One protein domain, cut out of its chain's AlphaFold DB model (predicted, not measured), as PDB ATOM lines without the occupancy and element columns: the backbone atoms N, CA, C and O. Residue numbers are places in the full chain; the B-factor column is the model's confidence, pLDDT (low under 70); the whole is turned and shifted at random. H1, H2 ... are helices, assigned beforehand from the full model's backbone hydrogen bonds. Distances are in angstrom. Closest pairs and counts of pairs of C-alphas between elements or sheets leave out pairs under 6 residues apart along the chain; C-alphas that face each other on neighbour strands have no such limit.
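Overview. This is residues 604 to 656 and 733 to 822 of the 822 residues of an uncharacterized protein of Caenorhabditis japonica (UniProt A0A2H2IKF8). A long helical hairpin, H5 and H6, is crossed by H2 and H3. H1 packs at its linked end, H4 at its open end. It is all helix, 143 residues printed, six named helices, and compact, radius of gyration of the C-alphas 15.8 A, spanning 47 by 39 by 28 A.

Along the chain. H1 is residues 604 to 611, H2 615 to 630, H3 745 to 752, H4 755 to 760, H5 766 to 788, 32.9 A long, H6 796 to 815. C-alpha 604 is at (229.757, 231.472, 308.080), C-alpha 815 at (199.637, 244.150, 311.973).

Arrangement. H6 touches H2 with residues 800 to 804 alone, C-alphas 619 and 800 closest at 6.2 A. H5 and H6 touch at a shallow tilt of 25 degrees, C-alphas 784 and 801 closest at 5.0 A. In H5 17 of 19 O i to N i+4 pairs are within hydrogen-bond range, in the other helices every one.

Size, cuts and confidence. Across the cut C-alphas 656 and 733 are 20.0 A apart. Residues 637 to 647 are under pLDDT 70.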
ATOM      1  N   CYS A 604     229.728 230.241 307.291       93.19
ATOM      2  CA  CYS A 604     229.757 231.472 308.080       93.19
ATOM      3  C   CYS A 604     228.545 231.574 309.019       93.19
ATOM      4  O   CYS A 604     228.695 231.923 310.185       93.19
ATOM      5  N   PHE A 605     227.355 231.192 308.543       92.56
ATOM      6  CA  PHE A 605     226.138 231.206 309.358       92.56
ATOM      7  C   PHE A 605     226.231 230.268 310.565       92.56
ATOM      8  O   PHE A 605     225.912 230.677 311.676       92.56
ATOM      9  N   HIS A 606     226.748 229.047 310.389       92.31
ATOM     10  CA  HIS A 606     226.962 228.108 311.498       92.31
ATOM     11  C   HIS A 606     227.969 228.637 312.525       92.31
ATOM     12  O   HIS A 606     227.789 228.422 313.721       92.31
ATOM     13  N   GLN A 607     229.016 229.340 312.079       91.25
ATOM     14  CA  GLN A 607     229.980 229.977 312.982       91.25
ATOM     15  C   GLN A 607     229.342 231.109 313.792       91.25
ATOM     16  O   GLN A 607     229.597 231.201 314.988       91.25
ATOM     17  N   ILE A 608     228.497 231.932 313.164       91.88
ATOM     18  CA  ILE A 608     227.778 233.023 313.835       91.88
ATOM     19  C   ILE A 608     226.778 232.470 314.846       91.88
ATOM     20  O   ILE A 608     226.832 232.856 316.007       91.88
ATOM     21  N   ILE A 609     225.938 231.511 314.444       91.44
ATOM     22  CA  ILE A 609     224.943 230.893 315.335       91.44
ATOM     23  C   ILE A 609     225.630 230.261 316.553       91.44
ATOM     24  O   ILE A 609     225.139 230.390 317.666       91.44
ATOM     25  N   LYS A 610     226.804 229.640 316.373       90.50
ATOM     26  CA  LYS A 610     227.583 229.059 317.477       90.50
ATOM     27  C   LYS A 610     228.148 230.106 318.451       90.50
ATOM     28  O   LYS A 610     228.420 229.759 319.596       90.50
ATOM     29  N   LYS A 611     228.381 231.344 318.003       89.81
ATOM     30  CA  LYS A 611     228.853 232.450 318.856       89.81
ATOM     31  C   LYS A 611     227.721 233.119 319.639       89.81
ATOM     32  O   LYS A 611     228.010 233.805 320.612       89.81
ATOM     33  N   CYS A 612     226.469 232.961 319.213       89.50
ATOM     34  CA  CYS A 612     225.317 233.516 319.914       89.50
ATOM     35  C   CYS A 612     225.035 232.720 321.196       89.50
ATOM     36  O   CYS A 612     224.988 231.492 321.172       89.50
ATOM     37  N   GLU A 613     224.822 233.425 322.307       85.94
ATOM     38  CA  GLU A 613     224.531 232.801 323.605       85.94
ATOM     39  C   GLU A 613     223.050 232.418 323.729       85.94
ATOM     40  O   GLU A 613     222.708 231.442 324.394       85.94
ATOM     41  N   THR A 614     222.169 233.168 323.058       90.06
ATOM     42  CA  THR A 614     220.719 232.946 323.064       90.06
ATOM     43  C   THR A 614     220.159 232.765 321.654       90.06
ATOM     44  O   THR A 614     220.685 233.283 320.665       90.06
ATOM     45  N   GLN A 615     219.040 232.045 321.562       86.69
ATOM     46  CA  GLN A 615     218.300 231.842 320.313       86.69
ATOM     47  C   GLN A 615     217.771 233.165 319.740       86.69
ATOM     48  O   GLN A 615     217.842 233.397 318.536       86.69
ATOM     49  N   GLU A 616     217.331 234.084 320.603       87.12
ATOM     50  CA  GLU A 616     216.884 235.420 320.198       87.12
ATOM     51  C   GLU A 616     218.015 236.244 319.563       87.12
ATOM     52  O   GLU A 616     217.822 236.869 318.520       87.12
ATOM     53  N   GLN A 617     219.229 236.178 320.119       89.06
ATOM     54  CA  GLN A 617     220.399 236.840 319.539       89.06
ATOM     55  C   GLN A 617     220.754 236.263 318.162       89.06
ATOM     56  O   GLN A 617     221.089 237.018 317.242       89.06
ATOM     57  N   ALA A 618     220.648 234.939 317.997       90.06
ATOM     58  CA  ALA A 618     220.842 234.282 316.708       90.06
ATOM     59  C   ALA A 618     219.790 234.737 315.682       90.06
ATOM     60  O   ALA A 618     220.147 235.078 314.555       90.06
ATOM     61  N   HIS A 619     218.516 234.826 316.074       92.00
ATOM     62  CA  HIS A 619     217.432 235.312 315.212       92.00
ATOM     63  C   HIS A 619     217.677 236.744 314.735       92.00
ATOM     64  O   HIS A 619     217.638 237.002 313.533       92.00
ATOM     65  N   LEU A 620     217.984 237.664 315.652       91.25
ATOM     66  CA  LEU A 620     218.214 239.071 315.318       91.25
ATOM     67  C   LEU A 620     219.439 239.256 314.417       91.25
ATOM     68  O   LEU A 620     219.370 240.005 313.444       91.25
ATOM     69  N   THR A 621     220.523 238.522 314.677       91.88
ATOM     70  CA  THR A 621     221.753 238.611 313.874       91.88
ATOM     71  C   THR A 621     221.541 238.065 312.458       91.88
ATOM     72  O   THR A 621     221.977 238.672 311.480       91.88
ATOM     73  N   ILE A 622     220.841 236.934 312.311       93.62
ATOM     74  CA  ILE A 622     220.521 236.363 310.993       93.62
ATOM     75  C   ILE A 622     219.550 237.269 310.229       93.62
ATOM     76  O   ILE A 622     219.755 237.513 309.038       93.62
ATOM     77  N   LEU A 623     218.538 237.818 310.902       93.00
ATOM     78  CA  LEU A 623     217.607 238.776 310.312       93.00
ATOM     79  C   LEU A 623     218.329 240.028 309.801       93.00
ATOM     80  O   LEU A 623     218.043 240.490 308.699       93.00
ATOM     81  N   GLU A 624     219.282 240.553 310.570       91.81
ATOM     82  CA  GLU A 624     220.095 241.709 310.196       91.81
ATOM     83  C   GLU A 624     220.971 241.422 308.968       91.81
ATOM     84  O   GLU A 624     221.036 242.244 308.049       91.81
ATOM     85  N   ILE A 625     221.575 240.233 308.885       93.31
ATOM     86  CA  ILE A 625     222.312 239.799 307.689       93.31
ATOM     87  C   ILE A 625     221.376 239.753 306.476       93.31
ATOM     88  O   ILE A 625     221.689 240.331 305.439       93.31
ATOM     89  N   ILE A 626     220.209 239.116 306.594       92.31
ATOM     90  CA  ILE A 626     219.235 239.012 305.496       92.31
ATOM     91  C   ILE A 626     218.732 240.403 305.083       92.31
ATOM     92  O   ILE A 626     218.653 240.696 303.890       92.31
ATOM     93  N   ALA A 627     218.459 241.294 306.038       91.31
ATOM     94  CA  ALA A 627     218.068 242.669 305.753       91.31
ATOM     95  C   ALA A 627     219.148 243.408 304.944       91.31
ATOM     96  O   ALA A 627     218.821 244.035 303.937       91.31
ATOM     97  N   ASN A 628     220.429 243.269 305.299       90.50
ATOM     98  CA  ASN A 628     221.542 243.862 304.542       90.50
ATOM     99  C   ASN A 628     221.685 243.299 303.123       90.50
ATOM    100  O   ASN A 628     222.062 244.027 302.208       90.50
ATOM    101  N   LEU A 629     221.402 242.011 302.927       89.62
ATOM    102  CA  LEU A 629     221.549 241.361 301.623       89.62
ATOM    103  C   LEU A 629     220.386 241.655 300.667       89.62
ATOM    104  O   LEU A 629     220.579 241.628 299.449       89.62
ATOM    105  N   PHE A 630     219.182 241.892 301.197       88.62
ATOM    106  CA  PHE A 630     217.953 241.866 300.398       88.62
ATOM    107  C   PHE A 630     217.092 243.129 300.476       88.62
ATOM    108  O   PHE A 630     216.120 243.231 299.728       88.62
ATOM    109  N   THR A 631     217.436 244.106 301.318       87.94
ATOM    110  CA  THR A 631     216.730 245.396 301.379       87.94
ATOM    111  C   THR A 631     217.576 246.525 300.796       87.94
ATOM    112  O   THR A 631     218.798 246.531 300.903       87.94
ATOM    113  N   ASN A 632     216.927 247.489 300.140       83.12
ATOM    114  CA  ASN A 632     217.592 248.605 299.456       83.12
ATOM    115  C   ASN A 632     216.884 249.960 299.664       83.12
ATOM    116  O   ASN A 632     217.205 250.939 298.983       83.12
ATOM    117  N   LEU A 633     215.921 250.036 300.592       86.94
ATOM    118  CA  LEU A 633     215.174 251.263 300.851       86.94
ATOM    119  C   LEU A 633     216.103 252.310 301.474       86.94
ATOM    120  O   LEU A 633     216.628 252.108 302.566       86.94
ATOM    121  N   ARG A 634     216.311 253.432 300.782       87.00
ATOM    122  CA  ARG A 634     217.166 254.527 301.258       87.00
ATOM    123  C   ARG A 634     216.420 255.400 302.260       87.00
ATOM    124  O   ARG A 634     215.242 255.695 302.070       87.00
ATOM    125  N   ILE A 635     217.127 255.871 303.280       83.31
ATOM    126  CA  ILE A 635     216.615 256.899 304.188       83.31
ATOM    127  C   ILE A 635     216.645 258.251 303.465       83.31
ATOM    128  O   ILE A 635     217.612 258.577 302.768       83.31
ATOM    129  N   SER A 636     215.575 259.038 303.609       74.44
ATOM    130  CA  SER A 636     215.531 260.394 303.054       74.44
ATOM    131  C   SER A 636     216.638 261.253 303.680       74.44
ATOM    132  O   SER A 636     216.762 261.269 304.903       74.44
ATOM    133  N   PRO A 637     217.397 262.043 302.897       65.88
ATOM    134  CA  PRO A 637     218.378 262.982 303.445       65.88
ATOM    135  C   PRO A 637     217.776 264.031 304.391       65.88
ATOM    136  O   PRO A 637     218.514 264.669 305.131       65.88
ATOM    137  N   PHE A 638     216.456 264.230 304.324       64.88
ATOM    138  CA  PHE A 638     215.689 265.171 305.143       64.88
ATOM    139  C   PHE A 638     214.948 264.487 306.296       64.88
ATOM    140  O   PHE A 638     214.074 265.092 306.905       64.88
ATOM    141  N   HIS A 639     215.222 263.207 306.548       68.50
ATOM    142  CA  HIS A 639     214.616 262.492 307.658       68.50
ATOM    143  C   HIS A 639     215.194 263.010 308.983       68.50
ATOM    144  O   HIS A 639     216.406 262.950 309.196       68.50
ATOM    145  N   GLU A 640     214.338 263.540 309.856       60.03
ATOM    146  CA  GLU A 640     214.735 263.978 311.194       60.03
ATOM    147  C   GLU A 640     215.028 262.746 312.057       60.03
ATOM    148  O   GLU A 640     214.171 261.882 312.236       60.03
ATOM    149  N   ARG A 641     216.261 262.634 312.569       55.62
ATOM    150  CA  ARG A 641     216.651 261.528 313.453       55.62
ATOM    151  C   ARG A 641     215.841 261.596 314.742       55.62
ATOM    152  O   ARG A 641     216.070 262.471 315.572       55.62
ATOM    153  N   THR A 642     214.937 260.643 314.918       54.06
ATOM    154  CA  THR A 642     214.197 260.426 316.162       54.06
ATOM    155  C   THR A 642     214.790 259.225 316.900       54.06
ATOM    156  O   THR A 642     214.146 258.200 317.082       54.06
ATOM    157  N   ASP A 643     216.036 259.353 317.367       50.41
ATOM    158  CA  ASP A 643     216.709 258.329 318.195       50.41
ATOM    159  C   ASP A 643     216.133 258.257 319.637       50.41
ATOM    160  O   ASP A 643     216.740 257.697 320.544       50.41
ATOM    161  N   SER A 644     214.964 258.861 319.877       51.19
ATOM    162  CA  SER A 644     214.327 259.014 321.190       51.19
ATOM    163  C   SER A 644     213.441 257.837 321.613       51.19
ATOM    164  O   SER A 644     212.927 257.854 322.729       51.19
ATOM    165  N   PHE A 645     213.224 256.836 320.753       58.34
ATOM    166  CA  PHE A 645     212.436 255.645 321.085       58.34
ATOM    167  C   PHE A 645     213.354 254.474 321.460       58.34
ATOM    168  O   PHE A 645     214.165 254.028 320.647       58.34
ATOM    169  N   GLU A 646     213.211 253.948 322.680       55.56
ATOM    170  CA  GLU A 646     213.876 252.706 323.090       55.56
ATOM    171  C   GLU A 646     213.470 251.562 322.134       55.56
ATOM    172  O   GLU A 646     212.285 251.345 321.887       55.56
ATOM    173  N   ASN A 647     214.455 250.829 321.595       63.25
ATOM    174  CA  ASN A 647     214.300 249.670 320.691       63.25
ATOM    175  C   ASN A 647     213.870 249.943 319.230       63.25
ATOM    176  O   ASN A 647     213.419 249.017 318.548       63.25
ATOM    177  N   VAL A 648     214.049 251.163 318.710       70.69
ATOM    178  CA  VAL A 648     213.854 251.460 317.276       70.69
ATOM    179  C   VAL A 648     215.189 251.750 316.591       70.69
ATOM    180  O   VAL A 648     215.999 252.533 317.081       70.69
ATOM    181  N   GLN A 649     215.428 251.112 315.447       76.94
ATOM    182  CA  GLN A 649     216.660 251.196 314.680       76.94
ATOM    183  C   GLN A 649     216.369 251.641 313.239       76.94
ATOM    184  O   GLN A 649     216.467 250.865 312.297       76.94
ATOM    185  N   VAL A 650     216.117 252.937 313.032       81.06
ATOM    186  CA  VAL A 650     215.788 253.469 311.694       81.06
ATOM    187  C   VAL A 650     216.876 253.159 310.657       81.06
ATOM    188  O   VAL A 650     216.576 252.857 309.499       81.06
ATOM    189  N   GLN A 651     218.148 253.215 311.065       86.44
ATOM    190  CA  GLN A 651     219.292 252.942 310.199       86.44
ATOM    191  C   GLN A 651     219.712 251.470 310.250       86.44
ATOM    192  O   GLN A 651     220.092 250.942 311.296       86.44
ATOM    193  N   LEU A 652     219.739 250.818 309.087       85.69
ATOM    194  CA  LEU A 652     220.246 249.458 308.963       85.69
ATOM    195  C   LEU A 652     221.743 249.445 309.304       85.69
ATOM    196  O   LEU A 652     222.545 250.154 308.684       85.69
ATOM    197  N   ARG A 653     222.112 248.674 310.328       84.12
ATOM    198  CA  ARG A 653     223.515 248.416 310.674       84.12
ATOM    199  C   ARG A 653     224.117 247.519 309.598       84.12
ATOM    200  O   ARG A 653     223.404 246.734 308.985       84.12
ATOM    201  N   GLY A 654     225.419 247.656 309.361       83.69
ATOM    202  CA  GLY A 654     226.125 246.838 308.374       83.69
ATOM    203  C   GLY A 654     226.223 245.362 308.772       83.69
ATOM    204  O   GLY A 654     225.808 244.964 309.858       83.69
ATOM    205  N   LEU A 655     226.818 244.552 307.893       88.00
ATOM    206  CA  LEU A 655     227.086 243.142 308.186       88.00
ATOM    207  C   LEU A 655     228.057 242.982 309.376       88.00
ATOM    208  O   LEU A 655     228.949 243.819 309.554       88.00
ATOM    209  N   PRO A 656     227.944 241.887 310.156       89.56
ATOM    210  CA  PRO A 656     228.912 241.552 311.195       89.56
ATOM    211  C   PRO A 656     230.355 241.572 310.676       89.56
ATOM    212  O   PRO A 656     230.638 241.046 309.598       89.56
ATOM    213  N   LYS A 733     228.188 255.460 298.180       75.19
ATOM    214  CA  LYS A 733     228.110 256.914 298.347       75.19
ATOM    215  C   LYS A 733     227.231 257.540 297.260       75.19
ATOM    216  O   LYS A 733     227.105 257.017 296.158       75.19
ATOM    217  N   ASP A 734     226.552 258.635 297.588       70.81
ATOM    218  CA  ASP A 734     225.757 259.406 296.633       70.81
ATOM    219  C   ASP A 734     226.644 260.262 295.717       70.81
ATOM    220  O   ASP A 734     227.824 260.432 295.974       70.81
ATOM    221  N   HIS A 735     226.083 260.883 294.678       67.69
ATOM    222  CA  HIS A 735     226.825 261.767 293.757       67.69
ATOM    223  C   HIS A 735     227.593 262.936 294.425       67.69
ATOM    224  O   HIS A 735     228.316 263.657 293.743       67.69
ATOM    225  N   ARG A 736     227.418 263.167 295.733       68.12
ATOM    226  CA  ARG A 736     228.116 264.184 296.533       68.12
ATOM    227  C   ARG A 736     229.135 263.575 297.502       68.12
ATOM    228  O   ARG A 736     229.654 264.294 298.349       68.12
ATOM    229  N   GLY A 737     229.405 262.271 297.422       69.44
ATOM    230  CA  GLY A 737     230.343 261.577 298.301       69.44
ATOM    231  C   GLY A 737     229.782 261.172 299.665       69.44
ATOM    232  O   GLY A 737     230.541 260.673 300.496       69.44
ATOM    233  N   ARG A 738     228.485 261.362 299.938       74.25
ATOM    234  CA  ARG A 738     227.883 261.025 301.239       74.25
ATOM    235  C   ARG A 738     227.474 259.559 301.267       74.25
ATOM    236  O   ARG A 738     226.834 259.094 300.330       74.25
ATOM    237  N   LYS A 739     227.779 258.848 302.356       79.19
ATOM    238  CA  LYS A 739     227.366 257.446 302.533       79.19
ATOM    239  C   LYS A 739     225.838 257.327 302.490       79.19
ATOM    240  O   LYS A 739     225.137 258.016 303.231       79.19
ATOM    241  N   ILE A 740     225.335 256.452 301.625       81.44
ATOM    242  CA  ILE A 740     223.914 256.133 301.505       81.44
ATOM    243  C   ILE A 740     223.523 255.279 302.707       81.44
ATOM    244  O   ILE A 740     224.091 254.214 302.942       81.44
ATOM    245  N   GLN A 741     222.543 255.753 303.473       84.50
ATOM    246  CA  GLN A 741     221.991 255.013 304.600       84.50
ATOM    247  C   GLN A 741     220.721 254.282 304.170       84.50
ATOM    248  O   GLN A 741     219.846 254.864 303.520       84.50
ATOM    249  N   HIS A 742     220.629 253.007 304.539       88.25
ATOM    250  CA  HIS A 742     219.471 252.164 304.268       88.25
ATOM    251  C   HIS A 742     218.580 252.069 305.507       88.25
ATOM    252  O   HIS A 742     219.058 252.137 306.639       88.25
ATOM    253  N   ASN A 743     217.280 251.947 305.276       90.06
ATOM    254  CA  ASN A 743     216.254 251.883 306.303       90.06
ATOM    255  C   ASN A 743     216.159 250.455 306.859       90.06
ATOM    256  O   ASN A 743     216.031 249.512 306.077       90.06
ATOM    257  N   ALA A 744     216.172 250.283 308.183       90.31
ATOM    258  CA  ALA A 744     216.073 248.968 308.824       90.31
ATOM    259  C   ALA A 744     214.626 248.488 309.040       90.31
ATOM    260  O   ALA A 744     214.375 247.664 309.914       90.31
ATOM    261  N   TYR A 745     213.669 248.949 308.228       91.31
ATOM    262  CA  TYR A 745     212.238 248.651 308.372       91.31
ATOM    263  C   TYR A 745     211.917 247.175 308.630       91.31
ATOM    264  O   TYR A 745     211.022 246.866 309.412       91.31
ATOM    265  N   ALA A 746     212.636 246.257 307.977       90.69
ATOM    266  CA  ALA A 746     212.416 244.828 308.128       90.69
ATOM    267  C   ALA A 746     212.810 244.341 309.530       90.69
ATOM    268  O   ALA A 746     212.080 243.559 310.134       90.69
ATOM    269  N   TYR A 747     213.929 244.845 310.051       90.69
ATOM    270  CA  TYR A 747     214.405 244.579 311.403       90.69
ATOM    271  C   TYR A 747     213.490 245.234 312.447       90.69
ATOM    272  O   TYR A 747     212.975 244.553 313.333       90.69
ATOM    273  N   ASP A 748     213.192 246.526 312.286       88.56
ATOM    274  CA  ASP A 748     212.336 247.285 313.206       88.56
ATOM    275  C   ASP A 748     210.932 246.700 313.314       88.56
ATOM    276  O   ASP A 748     210.366 246.614 314.408       88.56
ATOM    277  N   PHE A 749     210.373 246.263 312.183       91.06
ATOM    278  CA  PHE A 749     209.083 245.595 312.159       91.06
ATOM    279  C   PHE A 749     209.124 244.257 312.893       91.06
ATOM    280  O   PHE A 749     208.194 243.945 313.637       91.06
ATOM    281  N   TYR A 750     210.190 243.474 312.723       90.12
ATOM    282  CA  TYR A 750     210.327 242.213 313.441       90.12
ATOM    283  C   TYR A 750     210.419 242.431 314.950       90.12
ATOM    284  O   TYR A 750     209.781 241.687 315.685       90.12
ATOM    285  N   VAL A 751     211.144 243.443 315.429       88.25
ATOM    286  CA  VAL A 751     211.252 243.730 316.869       88.25
ATOM    287  C   VAL A 751     209.914 244.236 317.421       88.25
ATOM    288  O   VAL A 751     209.366 243.646 318.352       88.25
ATOM    289  N   ASN A 752     209.330 245.262 316.796       85.31
ATOM    290  CA  ASN A 752     208.214 246.013 317.377       85.31
ATOM    291  C   ASN A 752     206.813 245.538 316.946       85.31
ATOM    292  O   ASN A 752     205.831 245.765 317.651       85.31
ATOM    293  N   GLY A 753     206.675 244.926 315.767       82.12
ATOM    294  CA  GLY A 753     205.397 244.454 315.214       82.12
ATOM    295  C   GLY A 753     204.356 245.546 314.922       82.12
ATOM    296  O   GLY A 753     203.184 245.227 314.713       82.12
ATOM    297  N   SER A 754     204.742 246.829 314.924       79.94
ATOM    298  CA  SER A 754     203.821 247.968 314.813       79.94
ATOM    299  C   SER A 754     203.927 248.696 313.475       79.94
ATOM    300  O   SER A 754     204.993 249.162 313.074       79.94
ATOM    301  N   ARG A 755     202.774 248.886 312.820       80.75
ATOM    302  CA  ARG A 755     202.641 249.716 311.610       80.75
ATOM    303  C   ARG A 755     202.822 251.214 311.872       80.75
ATOM    304  O   ARG A 755     203.193 251.939 310.956       80.75
ATOM    305  N   ALA A 756     202.520 251.673 313.090       79.50
ATOM    306  CA  ALA A 756     202.596 253.090 313.442       79.50
ATOM    307  C   ALA A 756     204.056 253.550 313.461       79.50
ATOM    308  O   ALA A 756     204.388 254.548 312.834       79.50
ATOM    309  N   ILE A 757     204.939 252.727 314.037       81.44
ATOM    310  CA  ILE A 757     206.385 252.983 314.103       81.44
ATOM    311  C   ILE A 757     206.991 253.088 312.699       81.44
ATOM    312  O   ILE A 757     207.747 254.013 312.426       81.44
ATOM    313  N   LEU A 758     206.591 252.224 311.761       83.00
ATOM    314  CA  LEU A 758     207.082 252.317 310.382       83.00
ATOM    315  C   LEU A 758     206.702 253.639 309.694       83.00
ATOM    316  O   LEU A 758     207.473 254.153 308.885       83.00
ATOM    317  N   SER A 759     205.528 254.191 310.009       80.62
ATOM    318  CA  SER A 759     205.053 255.446 309.421       80.62
ATOM    319  C   SER A 759     205.632 256.675 310.114       80.62
ATOM    320  O   SER A 759     206.063 257.603 309.436       80.62
ATOM    321  N   GLU A 760     205.612 256.692 311.444       77.25
ATOM    322  CA  GLU A 760     205.992 257.842 312.267       77.25
ATOM    323  C   GLU A 760     207.509 257.951 312.431       77.25
ATOM    324  O   GLU A 760     208.044 259.054 312.385       77.25
ATOM    325  N   VAL A 761     208.199 256.814 312.563       78.75
ATOM    326  CA  VAL A 761     209.632 256.760 312.883       78.75
ATOM    327  C   VAL A 761     210.461 256.389 311.658       78.75
ATOM    328  O   VAL A 761     211.381 257.113 311.317       78.75
ATOM    329  N   ASN A 762     210.115 255.339 310.903       78.19
ATOM    330  CA  ASN A 762     210.893 254.968 309.706       78.19
ATOM    331  C   ASN A 762     210.564 255.831 308.471       78.19
ATOM    332  O   ASN A 762     211.225 255.689 307.438       78.19
ATOM    333  N   GLY A 763     209.548 256.701 308.541       78.38
ATOM    334  CA  GLY A 763     209.120 257.567 307.436       78.38
ATOM    335  C   GLY A 763     208.529 256.813 306.238       78.38
ATOM    336  O   GLY A 763     208.578 257.305 305.109       78.38
ATOM    337  N   ILE A 764     208.007 255.602 306.453       81.19
ATOM    338  CA  ILE A 764     207.468 254.739 305.399       81.19
ATOM    339  C   ILE A 764     205.961 254.915 305.317       81.19
ATOM    340  O   ILE A 764     205.217 254.576 306.234       81.19
ATOM    341  N   HIS A 765     205.484 255.378 304.163       75.06
ATOM    342  CA  HIS A 765     204.053 255.536 303.945       75.06
ATOM    343  C   HIS A 765     203.314 254.191 304.070       75.06
ATOM    344  O   HIS A 765     203.733 253.175 303.509       75.06
ATOM    345  N   ILE A 766     202.163 254.199 304.750       70.38
ATOM    346  CA  ILE A 766     201.363 252.998 305.053       70.38
ATOM    347  C   ILE A 766     201.012 252.196 303.791       70.38
ATOM    348  O   ILE A 766     200.935 250.970 303.840       70.38
ATOM    349  N   SER A 767     200.808 252.865 302.648       63.44
ATOM    350  CA  SER A 767     200.523 252.175 301.381       63.44
ATOM    351  C   SER A 767     201.691 251.332 300.875       63.44
ATOM    352  O   SER A 767     201.449 250.323 300.226       63.44
ATOM    353  N   SER A 768     202.931 251.736 301.154       75.38
ATOM    354  CA  SER A 768     204.148 251.047 300.708       75.38
ATOM    355  C   SER A 768     204.625 250.019 301.729       75.38
ATOM    356  O   SER A 768     205.191 249.000 301.345       75.38
ATOM    357  N   ALA A 769     204.355 250.249 303.019       82.31
ATOM    358  CA  ALA A 769     204.754 249.354 304.104       82.31
ATOM    359  C   ALA A 769     204.257 247.915 303.895       82.31
ATOM    360  O   ALA A 769     205.011 246.977 304.122       82.31
ATOM    361  N   TRP A 770     203.021 247.726 303.413       84.25
ATOM    362  CA  TRP A 770     202.498 246.382 303.142       84.25
ATOM    363  C   TRP A 770     203.336 245.635 302.099       84.25
ATOM    364  O   TRP A 770     203.733 244.505 302.356       84.25
ATOM    365  N   PHE A 771     203.642 246.273 300.961       82.38
ATOM    366  CA  PHE A 771     204.421 245.655 299.883       82.38
ATOM    367  C   PHE A 771     205.842 245.326 300.340       82.38
ATOM    368  O   PHE A 771     206.287 244.200 300.173       82.38
ATOM    369  N   LEU A 772     206.510 246.266 301.014       86.19
ATOM    370  CA  LEU A 772     207.872 246.071 301.517       86.19
ATOM    371  C   LEU A 772     207.969 244.896 302.502       86.19
ATOM    372  O   LEU A 772     208.862 244.059 302.389       86.19
ATOM    373  N   LEU A 773     207.038 244.812 303.457       90.06
ATOM    374  CA  LEU A 773     207.015 243.731 304.447       90.06
ATOM    375  C   LEU A 773     206.601 242.391 303.831       90.06
ATOM    376  O   LEU A 773     207.164 241.357 304.183       90.06
ATOM    377  N   HIS A 774     205.639 242.405 302.905       87.38
ATOM    378  CA  HIS A 774     205.222 241.221 302.160       87.38
ATOM    379  C   HIS A 774     206.380 240.649 301.331       87.38
ATOM    380  O   HIS A 774     206.635 239.445 301.368       87.38
ATOM    381  N   ASP A 775     207.104 241.508 300.617       86.12
ATOM    382  CA  ASP A 775     208.229 241.105 299.777       86.12
ATOM    383  C   ASP A 775     209.374 240.558 300.627       86.12
ATOM    384  O   ASP A 775     209.914 239.496 300.316       86.12
ATOM    385  N   PHE A 776     209.687 241.210 301.751       90.44
ATOM    386  CA  PHE A 776     210.695 240.713 302.684       90.44
ATOM    387  C   PHE A 776     210.305 239.365 303.315       90.44
ATOM    388  O   PHE A 776     211.132 238.456 303.387       90.44
ATOM    389  N   HIS A 777     209.040 239.186 303.708       90.38
ATOM    390  CA  HIS A 777     208.540 237.900 304.196       90.38
ATOM    391  C   HIS A 777     208.640 236.798 303.128       90.38
ATOM    392  O   HIS A 777     209.147 235.718 303.415       90.38
ATOM    393  N   SER A 778     208.228 237.077 301.887       87.50
ATOM    394  CA  SER A 778     208.351 236.147 300.753       87.50
ATOM    395  C   SER A 778     209.808 235.732 300.509       87.50
ATOM    396  O   SER A 778     210.084 234.585 300.156       87.50
ATOM    397  N   ILE A 779     210.768 236.637 300.737       88.81
ATOM    398  CA  ILE A 779     212.203 236.324 300.680       88.81
ATOM    399  C   ILE A 779     212.601 235.376 301.818       88.81
ATOM    400  O   ILE A 779     213.225 234.349 301.544       88.81
ATOM    401  N   LEU A 780     212.215 235.673 303.063       89.94
ATOM    402  CA  LEU A 780     212.480 234.806 304.218       89.94
ATOM    403  C   LEU A 780     211.909 233.397 304.027       89.94
ATOM    404  O   LEU A 780     212.623 232.417 304.232       89.94
ATOM    405  N   GLU A 781     210.656 233.291 303.585       89.75
ATOM    406  CA  GLU A 781     209.979 232.017 303.346       89.75
ATOM    407  C   GLU A 781     210.727 231.176 302.305       89.75
ATOM    408  O   GLU A 781     211.017 230.002 302.533       89.75
ATOM    409  N   ARG A 782     211.117 231.778 301.176       86.88
ATOM    410  CA  ARG A 782     211.849 231.071 300.113       86.88
ATOM    411  C   ARG A 782     213.240 230.632 300.546       86.88
ATOM    412  O   ARG A 782     213.677 229.557 300.135       86.88
ATOM    413  N   LEU A 783     213.938 231.445 301.340       88.75
ATOM    414  CA  LEU A 783     215.231 231.065 301.907       88.75
ATOM    415  C   LEU A 783     215.065 229.904 302.892       88.75
ATOM    416  O   LEU A 783     215.800 228.928 302.782       88.75
ATOM    417  N   ALA A 784     214.070 229.960 303.781       88.81
ATOM    418  CA  ALA A 784     213.779 228.888 304.730       88.81
ATOM    419  C   ALA A 784     213.455 227.567 304.013       88.81
ATOM    420  O   ALA A 784     214.128 226.566 304.246       88.81
ATOM    421  N   VAL A 785     212.515 227.578 303.060       87.81
ATOM    422  CA  VAL A 785     212.151 226.395 302.255       87.81
ATOM    423  C   VAL A 785     213.346 225.879 301.448       87.81
ATOM    424  O   VAL A 785     213.587 224.674 301.372       87.81
ATOM    425  N   GLY A 786     214.117 226.783 300.844       84.44
ATOM    426  CA  GLY A 786     215.280 226.428 300.039       84.44
ATOM    427  C   GLY A 786     216.395 225.765 300.844       84.44
ATOM    428  O   GLY A 786     216.988 224.794 300.374       84.44
ATOM    429  N   VAL A 787     216.657 226.252 302.059       87.31
ATOM    430  CA  VAL A 787     217.642 225.660 302.974       87.31
ATOM    431  C   VAL A 787     217.104 224.356 303.572       87.31
ATOM    432  O   VAL A 787     217.839 223.372 303.588       87.31
ATOM    433  N   HIS A 788     215.826 224.299 303.963       88.00
ATOM    434  CA  HIS A 788     215.168 223.089 304.473       88.00
ATOM    435  C   HIS A 788     215.278 221.910 303.501       88.00
ATOM    436  O   HIS A 788     215.679 220.819 303.890       88.00
ATOM    437  N   ASN A 789     214.989 222.135 302.217       84.44
ATOM    438  CA  ASN A 789     215.022 221.076 301.204       84.44
ATOM    439  C   ASN A 789     216.426 220.486 300.981       84.44
ATOM    440  O   ASN A 789     216.548 219.393 300.431       84.44
ATOM    441  N   MET A 790     217.482 221.212 301.358       80.19
ATOM    442  CA  MET A 790     218.877 220.863 301.069       80.19
ATOM    443  C   MET A 790     219.666 220.430 302.311       80.19
ATOM    444  O   MET A 790     220.649 219.695 302.188       80.19
ATOM    445  N   ALA A 791     219.278 220.896 303.497       83.44
ATOM    446  CA  ALA A 791     219.938 220.610 304.765       83.44
ATOM    447  C   ALA A 791     219.181 219.541 305.572       83.44
ATOM    448  O   ALA A 791     218.090 219.102 305.222       83.44
ATOM    449  N   ARG A 792     219.785 219.071 306.669       85.88
ATOM    450  CA  ARG A 792     219.101 218.145 307.585       85.88
ATOM    451  C   ARG A 792     218.044 218.922 308.384       85.88
ATOM    452  O   ARG A 792     218.349 220.038 308.791       85.88
ATOM    453  N   PRO A 793     216.887 218.325 308.730       83.12
ATOM    454  CA  PRO A 793     215.847 219.017 309.505       83.12
ATOM    455  C   PRO A 793     216.312 219.577 310.861       83.12
ATOM    456  O   PRO A 793     215.723 220.514 311.376       83.12
ATOM    457  N   GLN A 794     217.372 219.010 311.448       85.75
ATOM    458  CA  GLN A 794     217.956 219.465 312.721       85.75
ATOM    459  C   GLN A 794     219.131 220.446 312.546       85.75
ATOM    460  O   GLN A 794     219.848 220.719 313.507       85.75
ATOM    461  N   ASP A 795     219.402 220.927 311.330       90.62
ATOM    462  CA  ASP A 795     220.464 221.910 311.111       90.62
ATOM    463  C   ASP A 795     220.107 223.242 311.809       90.62
ATOM    464  O   ASP A 795     219.004 223.755 311.601       90.62
ATOM    465  N   PRO A 796     221.013 223.833 312.615       89.00
ATOM    466  CA  PRO A 796     220.728 225.067 313.349       89.00
ATOM    467  C   PRO A 796     220.274 226.235 312.465       89.00
ATOM    468  O   PRO A 796     219.465 227.049 312.900       89.00
ATOM    469  N   LEU A 797     220.770 226.326 311.226       90.94
ATOM    470  CA  LEU A 797     220.371 227.383 310.299       90.94
ATOM    471  C   LEU A 797     218.941 227.180 309.781       90.94
ATOM    472  O   LEU A 797     218.225 228.163 309.604       90.94
ATOM    473  N   VAL A 798     218.520 225.928 309.560       91.06
ATOM    474  CA  VAL A 798     217.144 225.598 309.144       91.06
ATOM    475  C   VAL A 798     216.164 226.049 310.219       91.06
ATOM    476  O   VAL A 798     215.245 226.807 309.920       91.06
ATOM    477  N   LEU A 799     216.416 225.656 311.471       91.25
ATOM    478  CA  LEU A 799     215.548 225.976 312.605       91.25
ATOM    479  C   LEU A 799     215.376 227.491 312.777       91.25
ATOM    480  O   LEU A 799     214.251 227.978 312.876       91.25
ATOM    481  N   VAL A 800     216.483 228.242 312.726       93.38
ATOM    482  CA  VAL A 800     216.457 229.707 312.840       93.38
ATOM    483  C   VAL A 800     215.666 230.351 311.696       93.38
ATOM    484  O   VAL A 800     214.859 231.243 311.940       93.38
ATOM    485  N   LEU A 801     215.871 229.925 310.445       92.06
ATOM    486  CA  LEU A 801     215.185 230.523 309.292       92.06
ATOM    487  C   LEU A 801     213.682 230.218 309.270       92.06
ATOM    488  O   LEU A 801     212.889 231.099 308.936       92.06
ATOM    489  N   GLU A 802     213.283 228.996 309.622       92.75
ATOM    490  CA  GLU A 802     211.873 228.606 309.702       92.75
ATOM    491  C   GLU A 802     211.135 229.388 310.786       92.75
ATOM    492  O   GLU A 802     210.056 229.934 310.537       92.75
ATOM    493  N   GLU A 803     211.734 229.500 311.971       93.19
ATOM    494  CA  GLU A 803     211.141 230.234 313.082       93.19
ATOM    495  C   GLU A 803     211.091 231.740 312.814       93.19
ATOM    496  O   GLU A 803     210.065 232.373 313.077       93.19
ATOM    497  N   LEU A 804     212.144 232.312 312.215       93.38
ATOM    498  CA  LEU A 804     212.149 233.699 311.749       93.38
ATOM    499  C   LEU A 804     211.021 233.950 310.747       93.38
ATOM    500  O   LEU A 804     210.251 234.892 310.924       93.38
ATOM    501  N   SER A 805     210.902 233.107 309.718       93.19
ATOM    502  CA  SER A 805     209.866 233.229 308.687       93.19
ATOM    503  C   SER A 805     208.459 233.183 309.292       93.19
ATOM    504  O   SER A 805     207.633 234.062 309.020       93.19
ATOM    505  N   LYS A 806     208.207 232.206 310.175       93.38
ATOM    506  CA  LYS A 806     206.924 232.031 310.863       93.38
ATOM    507  C   LYS A 806     206.595 233.225 311.759       93.38
ATOM    508  O   LYS A 806     205.532 233.828 311.614       93.38
ATOM    509  N   THR A 807     207.522 233.616 312.629       92.69
ATOM    510  CA  THR A 807     207.336 234.730 313.574       92.69
ATOM    511  C   THR A 807     207.107 236.049 312.835       92.69
ATOM    512  O   THR A 807     206.242 236.845 313.209       92.69
ATOM    513  N   TYR A 808     207.844 236.281 311.745       93.31
ATOM    514  CA  TYR A 808     207.664 237.459 310.901       93.31
ATOM    515  C   TYR A 808     206.267 237.487 310.270       93.31
ATOM    516  O   TYR A 808     205.599 238.522 310.297       93.31
ATOM    517  N   TYR A 809     205.795 236.350 309.746       90.88
ATOM    518  CA  TYR A 809     204.464 236.233 309.149       90.88
ATOM    519  C   TYR A 809     203.334 236.437 310.158       90.88
ATOM    520  O   TYR A 809     202.340 237.095 309.844       90.88
ATOM    521  N   GLU A 810     203.471 235.914 311.374       90.75
ATOM    522  CA  GLU A 810     202.494 236.106 312.448       90.75
ATOM    523  C   GLU A 810     202.371 237.589 312.821       90.75
ATOM    524  O   GLU A 810     201.261 238.131 312.879       90.75
ATOM    525  N   LYS A 811     203.506 238.285 312.988       90.44
ATOM    526  CA  LYS A 811     203.533 239.735 313.239       90.44
ATOM    527  C   LYS A 811     202.942 240.517 312.065       90.44
ATOM    528  O   LYS A 811     202.117 241.404 312.284       90.44
ATOM    529  N   PHE A 812     203.294 240.160 310.830       87.75
ATOM    530  CA  PHE A 812     202.734 240.742 309.606       87.75
ATOM    531  C   PHE A 812     201.212 240.566 309.534       87.75
ATOM    532  O   PHE A 812     200.472 241.538 309.374       87.75
ATOM    533  N   SER A 813     200.715 239.353 309.754       85.19
ATOM    534  CA  SER A 813     199.285 239.035 309.730       85.19
ATOM    535  C   SER A 813     198.505 239.791 310.797       85.19
ATOM    536  O   SER A 813     197.454 240.364 310.496       85.19
ATOM    537  N   LYS A 814     199.053 239.883 312.012       86.06
ATOM    538  CA  LYS A 814     198.466 240.657 313.109       86.06
ATOM    539  C   LYS A 814     198.440 242.158 312.808       86.06
ATOM    540  O   LYS A 814     197.411 242.795 313.023       86.06
ATOM    541  N   ALA A 815     199.526 242.720 312.275       81.69
ATOM    542  CA  ALA A 815     199.637 244.150 311.973       81.69
ATOM    543  C   ALA A 815     198.654 244.624 310.886       81.69
ATOM    544  O   ALA A 815     198.226 245.782 310.909       81.69
ATOM    545  N   PHE A 816     198.270 243.736 309.960       80.00
ATOM    546  CA  PHE A 816     197.348 244.034 308.857       80.00
ATOM    547  C   PHE A 816     195.956 243.391 308.998       80.00
ATOM    548  O   PHE A 816     195.149 243.488 308.074       80.00
ATOM    549  N   GLY A 817     195.644 242.767 310.140       77.00
ATOM    550  CA  GLY A 817     194.327 242.170 310.404       77.00
ATOM    551  C   GLY A 817     193.952 241.042 309.434       77.00
ATOM    552  O   GLY A 817     192.781 240.886 309.084       77.00
ATOM    553  N   MET A 818     194.941 240.284 308.956       76.31
ATOM    554  CA  MET A 818     194.726 239.158 308.047       76.31
ATOM    555  C   MET A 818     194.239 237.932 308.829       76.31
ATOM    556  O   MET A 818     194.613 237.735 309.984       76.31
ATOM    557  N   ARG A 819     193.392 237.093 308.215       60.25
ATOM    558  CA  ARG A 819     193.008 235.807 308.820       60.25
ATOM    559  C   ARG A 819     194.237 234.896 308.875       60.25
ATOM    560  O   ARG A 819     194.915 234.772 307.857       60.25
ATOM    561  N   SER A 820     194.479 234.272 310.030       47.78
ATOM    562  CA  SER A 820     195.460 233.188 310.178       47.78
ATOM    563  C   SER A 820     195.240 232.151 309.076       47.78
ATOM    564  O   SER A 820     194.097 231.740 308.844       47.78
ATOM    565  N   ARG A 821     196.303 231.782 308.358       47.56
ATOM    566  CA  ARG A 821     196.311 230.561 307.550       47.56
ATOM    567  C   ARG A 821     196.559 229.411 308.522       47.56
ATOM    568  O   ARG A 821     197.715 229.119 308.807       47.56
ATOM    569  N   ASP A 822     195.479 228.849 309.050       32.31
ATOM    570  CA  ASP A 822     195.514 227.544 309.720       32.31
ATOM    571  C   ASP A 822     195.590 226.418 308.681       32.31
ATOM    572  O   ASP A 822     194.912 226.540 307.626       32.31
TER     573      ASP A 822